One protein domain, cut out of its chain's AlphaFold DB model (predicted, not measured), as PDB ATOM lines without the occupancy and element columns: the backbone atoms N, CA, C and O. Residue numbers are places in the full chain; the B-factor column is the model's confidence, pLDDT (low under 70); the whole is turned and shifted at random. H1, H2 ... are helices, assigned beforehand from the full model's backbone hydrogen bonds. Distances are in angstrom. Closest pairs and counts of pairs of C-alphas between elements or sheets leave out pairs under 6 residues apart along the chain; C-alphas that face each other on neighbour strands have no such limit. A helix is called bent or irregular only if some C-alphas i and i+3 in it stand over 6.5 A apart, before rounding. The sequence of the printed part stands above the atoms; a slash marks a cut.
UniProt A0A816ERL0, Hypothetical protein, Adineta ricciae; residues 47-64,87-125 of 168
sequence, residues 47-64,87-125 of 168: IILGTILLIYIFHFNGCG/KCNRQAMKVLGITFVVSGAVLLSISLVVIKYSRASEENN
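AT A GLANCE: This is residues 47 to 64 and 87 to 125 of the 168 residues of the protein "Hypothetical protein" of Adineta ricciae (UniProt A0A816ERL0). Two helices run side by side in opposite ways: the shorter H1 packs along the first part of the long, straight H2, and the far end of H2, residues 109 to 125, sticks out alone. H2 makes the longest axis, and its free end gives the whole much of its length. The printed part has 57 residues with two named helices, H1 then H2, and no named strand; the class is all helix. The whole is extended, with a radius of gyration of the C-alphas of 17.5 A and spans of 60 by 18 by 10 A.

HOW THE PARTS SIT: H1, residues 47 to 62, and H2, residues 87 to 125, touch, with 25 pairs of C-alphas within 8 A. Their closest C-alphas are those of Gly 50 and Gly 97, 4.4 A apart. Their lines stand at a shallow tilt of 25 degrees, and they run opposite ways. H2 touches H1 with residues 90 to 105 alone. Residues 109 to 125 of H2 stand free. In H1 and H2 every O i to N i+4 pair is within hydrogen-bond range.

IN THESE COORDINATES: H1 begins at C-alpha 47, at (101.365, 94.776, 63.239), and is 22.5 A long from first to last C-alpha. Residues 63 and 64 follow it. H2 begins at C-alpha 87, at (102.355, 70.638, 60.862), and ends at C-alpha 125, at (105.536, 123.766, 81.869), 57.2 A from first to last C-alpha. Neither helix is bent.

THE WHOLE: The two C-alphas farthest apart are those of Gly 64 and Asn 125, at 60.4 A. Residues 65 to 86 are not printed, and C-alphas 64 and 87 are 12.5 A apart across this cut. The link from H1 to H2 is the link across the cut. The mean pLDDT of the printed part is 72.3, and it is under 70 in residues 59 to 64, 87 to 90, 93 and 117 to 125.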
ATOM      1  N   ILE A  47     102.778  95.094  63.508       83.56
ATOM      2  CA  ILE A  47     101.365  94.776  63.239       83.56
ATOM      3  C   ILE A  47     101.168  94.410  61.760       83.56
ATOM      4  O   ILE A  47     100.523  93.402  61.468       83.56
ATOM      5  N   ILE A  48     101.755  95.166  60.825       88.44
ATOM      6  CA  ILE A  48     101.663  94.894  59.380       88.44
ATOM      7  C   ILE A  48     102.321  93.549  59.027       88.44
ATOM      8  O   ILE A  48     101.690  92.707  58.394       88.44
ATOM      9  N   LEU A  49     103.548  93.290  59.487       84.38
ATOM     10  CA  LEU A  49     104.230  92.014  59.234       84.38
ATOM     11  C   LEU A  49     103.488  90.823  59.864       84.38
ATOM     12  O   LEU A  49     103.314  89.792  59.214       84.38
ATOM     13  N   GLY A  50     103.003  90.970  61.101       78.56
ATOM     14  CA  GLY A  50     102.232  89.934  61.790       78.56
ATOM     15  C   GLY A  50     100.905  89.618  61.093       78.56
ATOM     16  O   GLY A  50     100.569  88.448  60.909       78.56
ATOM     17  N   THR A  51     100.172  90.638  60.638       79.75
ATOM     18  CA  THR A  51      98.910  90.455  59.898       79.75
ATOM     19  C   THR A  51      99.120  89.861  58.506       79.75
ATOM     20  O   THR A  51      98.397  88.931  58.153       79.75
ATOM     21  N   ILE A  52     100.138  90.292  57.751       84.75
ATOM     22  CA  ILE A  52     100.507  89.672  56.464       84.75
ATOM     23  C   ILE A  52     100.842  88.186  56.657       84.75
ATOM     24  O   ILE A  52     100.338  87.345  55.911       84.75
ATOM     25  N   LEU A  53     101.627  87.840  57.684       80.62
ATOM     26  CA  LEU A  53     101.973  86.449  57.986       80.62
ATOM     27  C   LEU A  53     100.728  85.611  58.334       80.62
ATOM     28  O   LEU A  53     100.592  84.483  57.863       80.62
ATOM     29  N   LEU A  54      99.782  86.163  59.101       77.31
ATOM     30  CA  LEU A  54      98.521  85.487  59.423       77.31
ATOM     31  C   LEU A  54      97.620  85.297  58.189       77.31
ATOM     32  O   LEU A  54      97.069  84.208  58.014       77.31
ATOM     33  N   ILE A  55      97.518  86.299  57.309       81.38
ATOM     34  CA  ILE A  55      96.775  86.215  56.038       81.38
ATOM     35  C   ILE A  55      97.394  85.150  55.124       81.38
ATOM     36  O   ILE A  55      96.672  84.303  54.599       81.38
ATOM     37  N   TYR A  56      98.725  85.125  54.993       78.69
ATOM     38  CA  TYR A  56      99.450  84.105  54.230       78.69
ATOM     39  C   TYR A  56      99.125  82.689  54.731       78.69
ATOM     40  O   TYR A  56      98.725  81.824  53.948       78.69
ATOM     41  N   ILE A  57      99.198  82.454  56.047       74.38
ATOM     42  CA  ILE A  57      98.887  81.141  56.634       74.38
ATOM     43  C   ILE A  57      97.398  80.784  56.482       74.38
ATOM     44  O   ILE A  57      97.073  79.599  56.369       74.38
ATOM     45  N   PHE A  58      96.491  81.767  56.475       72.75
ATOM     46  CA  PHE A  58      95.062  81.549  56.231       72.75
ATOM     47  C   PHE A  58      94.785  81.166  54.768       72.75
ATOM     48  O   PHE A  58      94.084  80.187  54.516       72.75
ATOM     49  N   HIS A  59      95.405  81.851  53.805       69.50
ATOM     50  CA  HIS A  59      95.279  81.543  52.377       69.50
ATOM     51  C   HIS A  59      95.833  80.144  52.051       69.50
ATOM     52  O   HIS A  59      95.148  79.315  51.455       69.50
ATOM     53  N   PHE A  60      97.020  79.817  52.573       64.44
ATOM     54  CA  PHE A  60      97.587  78.461  52.531       64.44
ATOM     55  C   PHE A  60      96.818  77.438  53.392       64.44
ATOM     56  O   PHE A  60      97.247  76.289  53.489       64.44
ATOM     57  N   ASN A  61      95.752  77.834  54.099       60.19
ATOM     58  CA  ASN A  61      94.833  76.929  54.801       60.19
ATOM     59  C   ASN A  61      93.651  76.587  53.882       60.19
ATOM     60  O   ASN A  61      93.329  75.416  53.724       60.19
ATOM     61  N   GLY A  62      93.044  77.604  53.253       49.88
ATOM     62  CA  GLY A  62      91.876  77.448  52.377       49.88
ATOM     63  C   GLY A  62      92.155  76.628  51.116       49.88
ATOM     64  O   GLY A  62      91.362  75.760  50.763       49.88
ATOM     65  N   CYS A  63      93.318  76.810  50.484       47.12
ATOM     66  CA  CYS A  63      93.716  75.997  49.325       47.12
ATOM     67  C   CYS A  63      94.066  74.533  49.671       47.12
ATOM     68  O   CYS A  63      94.323  73.749  48.764       47.12
ATOM     69  N   GLY A  64      94.101  74.153  50.956       49.59
ATOM     70  CA  GLY A  64      94.463  72.801  51.400       49.59
ATOM     71  C   GLY A  64      93.293  71.821  51.532       49.59
ATOM     72  O   GLY A  64      93.524  70.668  51.886       49.59
ATOM     73  N   LYS A  87     103.439  70.237  59.944       52.16
ATOM     74  CA  LYS A  87     102.355  70.638  60.862       52.16
ATOM     75  C   LYS A  87     102.893  71.481  62.029       52.16
ATOM     76  O   LYS A  87     102.318  72.527  62.330       52.16
ATOM     77  N   CYS A  88     104.025  71.088  62.617       53.34
ATOM     78  CA  CYS A  88     104.682  71.821  63.702       53.34
ATOM     79  C   CYS A  88     105.194  73.203  63.257       53.34
ATOM     80  O   CYS A  88     104.876  74.210  63.887       53.34
ATOM     81  N   ASN A  89     105.922  73.279  62.137       62.88
ATOM     82  CA  ASN A  89     106.430  74.533  61.566       62.88
ATOM     83  C   ASN A  89     105.280  75.511  61.260       62.88
ATOM     84  O   ASN A  89     105.314  76.687  61.615       62.88
ATOM     85  N   ARG A  90     104.183  74.998  60.696       63.94
ATOM     86  CA  ARG A  90     102.989  75.783  60.373       63.94
ATOM     87  C   ARG A  90     102.236  76.286  61.611       63.94
ATOM     88  O   ARG A  90     101.638  77.359  61.561       63.94
ATOM     89  N   GLN A  91     102.280  75.557  62.728       71.31
ATOM     90  CA  GLN A  91     101.780  76.040  64.019       71.31
ATOM     91  C   GLN A  91     102.724  77.087  64.632       71.31
ATOM     92  O   GLN A  91     102.244  78.116  65.107       71.31
ATOM     93  N   ALA A  92     104.043  76.894  64.538       70.25
ATOM     94  CA  ALA A  92     105.035  77.880  64.965       70.25
ATOM     95  C   ALA A  92     104.888  79.211  64.204       70.25
ATOM     96  O   ALA A  92     104.866  80.264  64.831       70.25
ATOM     97  N   MET A  93     104.669  79.183  62.883       69.94
ATOM     98  CA  MET A  93     104.387  80.390  62.091       69.94
ATOM     99  C   MET A  93     103.103  81.118  62.533       69.94
ATOM    100  O   MET A  93     103.088  82.348  62.564       69.94
ATOM    101  N   LYS A  94     102.040  80.395  62.932       76.19
ATOM    102  CA  LYS A  94     100.827  81.019  63.503       76.19
ATOM    103  C   LYS A  94     101.125  81.706  64.833       76.19
ATOM    104  O   LYS A  94     100.711  82.845  65.027       76.19
ATOM    105  N   VAL A  95     101.845  81.025  65.727       78.81
ATOM    106  CA  VAL A  95     102.247  81.584  67.025       78.81
ATOM    107  C   VAL A  95     103.127  82.818  66.822       78.81
ATOM    108  O   VAL A  95     102.830  83.852  67.410       78.81
ATOM    109  N   LEU A  96     104.115  82.765  65.921       76.56
ATOM    110  CA  LEU A  96     104.953  83.912  65.556       76.56
ATOM    111  C   LEU A  96     104.107  85.103  65.082       76.56
ATOM    112  O   LEU A  96     104.225  86.187  65.652       76.56
ATOM    113  N   GLY A  97     103.197  84.899  64.123       77.38
ATOM    114  CA  GLY A  97     102.285  85.944  63.638       77.38
ATOM    115  C   GLY A  97     101.456  86.587  64.756       77.38
ATOM    116  O   GLY A  97     101.413  87.812  64.861       77.38
ATOM    117  N   ILE A  98     100.875  85.775  65.648       81.50
ATOM    118  CA  ILE A  98     100.145  86.263  66.829       81.50
ATOM    119  C   ILE A  98     101.080  87.054  67.757       81.50
ATOM    120  O   ILE A  98     100.735  88.164  68.158       81.50
ATOM    121  N   THR A  99     102.274  86.540  68.072       81.88
ATOM    122  CA  THR A  99     103.219  87.231  68.967       81.88
ATOM    123  C   THR A  99     103.718  88.557  68.400       81.88
ATOM    124  O   THR A  99     103.885  89.497  69.176       81.88
ATOM    125  N   PHE A 100     103.881  88.695  67.078       80.69
ATOM    126  CA  PHE A 100     104.210  89.979  66.452       80.69
ATOM    127  C   PHE A 100     103.059  90.987  66.561       80.69
ATOM    128  O   PHE A 100     103.302  92.128  66.954       80.69
ATOM    129  N   VAL A 101     101.810  90.578  66.305       81.50
ATOM    130  CA  VAL A 101     100.637  91.462  66.463       81.50
ATOM    131  C   VAL A 101     100.446  91.881  67.926       81.50
ATOM    132  O   VAL A 101     100.256  93.065  68.199       81.50
ATOM    133  N   VAL A 102     100.554  90.947  68.878       87.12
ATOM    134  CA  VAL A 102     100.425  91.234  70.319       87.12
ATOM    135  C   VAL A 102     101.555  92.145  70.805       87.12
ATOM    136  O   VAL A 102     101.288  93.141  71.476       87.12
ATOM    137  N   SER A 103     102.807  91.870  70.421       83.44
ATOM    138  CA  SER A 103     103.950  92.725  70.777       83.44
ATOM    139  C   SER A 103     103.809  94.123  70.176       83.44
ATOM    140  O   SER A 103     104.032  95.113  70.869       83.44
ATOM    141  N   GLY A 104     103.362  94.225  68.920       82.44
ATOM    142  CA  GLY A 104     103.043  95.495  68.273       82.44
ATOM    143  C   GLY A 104     101.948  96.272  69.012       82.44
ATOM    144  O   GLY A 104     102.131  97.451  69.298       82.44
ATOM    145  N   ALA A 105     100.854  95.623  69.418       83.00
ATOM    146  CA  ALA A 105      99.783  96.266  70.184       83.00
ATOM    147  C   ALA A 105     100.249  96.774  71.566       83.00
ATOM    148  O   ALA A 105      99.858  97.868  71.992       83.00
ATOM    149  N   VAL A 106     101.127  96.032  72.251       87.50
ATOM    150  CA  VAL A 106     101.752  96.465  73.514       87.50
ATOM    151  C   VAL A 106     102.690  97.656  73.285       87.50
ATOM    152  O   VAL A 106     102.578  98.662  73.986       87.50
ATOM    153  N   LEU A 107     103.559  97.600  72.270       83.88
ATOM    154  CA  LEU A 107     104.457  98.702  71.899       83.88
ATOM    155  C   LEU A 107     103.689  99.974  71.511       83.88
ATOM    156  O   LEU A 107     104.068 101.069  71.928       83.88
ATOM    157  N   LEU A 108     102.589  99.840  70.767       82.69
ATOM    158  CA  LEU A 108     101.706 100.944  70.393       82.69
ATOM    159  C   LEU A 108     101.044 101.564  71.630       82.69
ATOM    160  O   LEU A 108     101.047 102.785  71.785       82.69
ATOM    161  N   SER A 109     100.557 100.732  72.557       81.62
ATOM    162  CA  SER A 109      99.971 101.183  73.827       81.62
ATOM    163  C   SER A 109     100.977 101.972  74.673       81.62
ATOM    164  O   SER A 109     100.673 103.075  75.127       81.62
ATOM    165  N   ILE A 110     102.206 101.461  74.823       83.31
ATOM    166  CA  ILE A 110     103.298 102.148  75.534       83.31
ATOM    167  C   ILE A 110     103.659 103.468  74.835       83.31
ATOM    168  O   ILE A 110     103.811 104.494  75.497       83.31
ATOM    169  N   SER A 111     103.743 103.476  73.502       78.50
ATOM    170  CA  SER A 111     104.082 104.674  72.722       78.50
ATOM    171  C   SER A 111     103.028 105.776  72.884       78.50
ATOM    172  O   SER A 111     103.374 106.928  73.148       78.50
ATOM    173  N   LEU A 112     101.737 105.429  72.826       80.75
ATOM    174  CA  LEU A 112     100.633 106.361  73.080       80.75
ATOM    175  C   LEU A 112     100.656 106.922  74.511       80.75
ATOM    176  O   LEU A 112     100.379 108.107  74.708       80.75
ATOM    177  N   VAL A 113     101.018 106.101  75.503       80.62
ATOM    178  CA  VAL A 113     101.193 106.531  76.899       80.62
ATOM    179  C   VAL A 113     102.353 107.526  77.031       80.62
ATOM    180  O   VAL A 113     102.161 108.603  77.599       80.62
ATOM    181  N   VAL A 114     103.522 107.236  76.448       76.69
ATOM    182  CA  VAL A 114     104.688 108.145  76.446       76.69
ATOM    183  C   VAL A 114     104.360 109.474  75.757       76.69
ATOM    184  O   VAL A 114     104.687 110.538  76.289       76.69
ATOM    185  N   ILE A 115     103.663 109.447  74.616       74.62
ATOM    186  CA  ILE A 115     103.256 110.655  73.881       74.62
ATOM    187  C   ILE A 115     102.259 111.495  74.703       74.62
ATOM    188  O   ILE A 115     102.429 112.714  74.799       74.62
ATOM    189  N   LYS A 116     101.264 110.870  75.354       74.88
ATOM    190  CA  LYS A 116     100.310 111.575  76.233       74.88
ATOM    191  C   LYS A 116     100.996 112.227  77.434       74.88
ATOM    192  O   LYS A 116     100.764 113.409  77.682       74.88
ATOM    193  N   TYR A 117     101.862 111.505  78.149       67.94
ATOM    194  CA  TYR A 117     102.599 112.077  79.283       67.94
ATOM    195  C   TYR A 117     103.583 113.176  78.858       67.94
ATOM    196  O   TYR A 117     103.766 114.139  79.602       67.94
ATOM    197  N   SER A 118     104.161 113.080  77.654       62.12
ATOM    198  CA  SER A 118     105.026 114.133  77.108       62.12
ATOM    199  C   SER A 118     104.261 115.446  76.916       62.12
ATOM    200  O   SER A 118     104.651 116.463  77.491       62.12
ATOM    201  N   ARG A 119     103.116 115.416  76.211       62.00
ATOM    202  CA  ARG A 119     102.263 116.604  76.002       62.00
ATOM    203  C   ARG A 119     101.723 117.186  77.310       62.00
ATOM    204  O   ARG A 119     101.842 118.385  77.541       62.00
ATOM    205  N   ALA A 120     101.223 116.339  78.210       59.06
ATOM    206  CA  ALA A 120     100.718 116.788  79.509       59.06
ATOM    207  C   ALA A 120     101.806 117.462  80.373       59.06
ATOM    208  O   ALA A 120     101.501 118.345  81.178       59.06
ATOM    209  N   SER A 121     103.080 117.080  80.215       52.03
ATOM    210  CA  SER A 121     104.197 117.765  80.875       52.03
ATOM    211  C   SER A 121     104.539 119.102  80.210       52.03
ATOM    212  O   SER A 121     104.798 120.088  80.901       52.03
ATOM    213  N   GLU A 122     104.506 119.158  78.878       54.62
ATOM    214  CA  GLU A 122     104.756 120.370  78.094       54.62
ATOM    215  C   GLU A 122     103.749 121.481  78.428       54.62
ATOM    216  O   GLU A 122     104.154 122.562  78.859       54.62
ATOM    217  N   GLU A 123     102.446 121.188  78.377       52.72
ATOM    218  CA  GLU A 123     101.362 122.120  78.733       52.72
ATOM    219  C   GLU A 123     101.531 122.687  80.156       52.72
ATOM    220  O   GLU A 123     101.482 123.901  80.377       52.72
ATOM    221  N   ASN A 124     101.826 121.819  81.132       50.94
ATOM    222  CA  ASN A 124     102.069 122.221  82.521       50.94
ATOM    223  C   ASN A 124     103.322 123.097  82.695       50.94
ATOM    224  O   ASN A 124     103.374 123.927  83.611       50.94
ATOM    225  N   ASN A 125     104.336 122.936  81.843       52.88
ATOM    226  CA  ASN A 125     105.536 123.766  81.869       52.88
ATOM    227  C   ASN A 125     105.329 125.106  81.149       52.88
ATOM    228  O   ASN A 125     105.772 126.123  81.684       52.88
TER     229      ASN A 125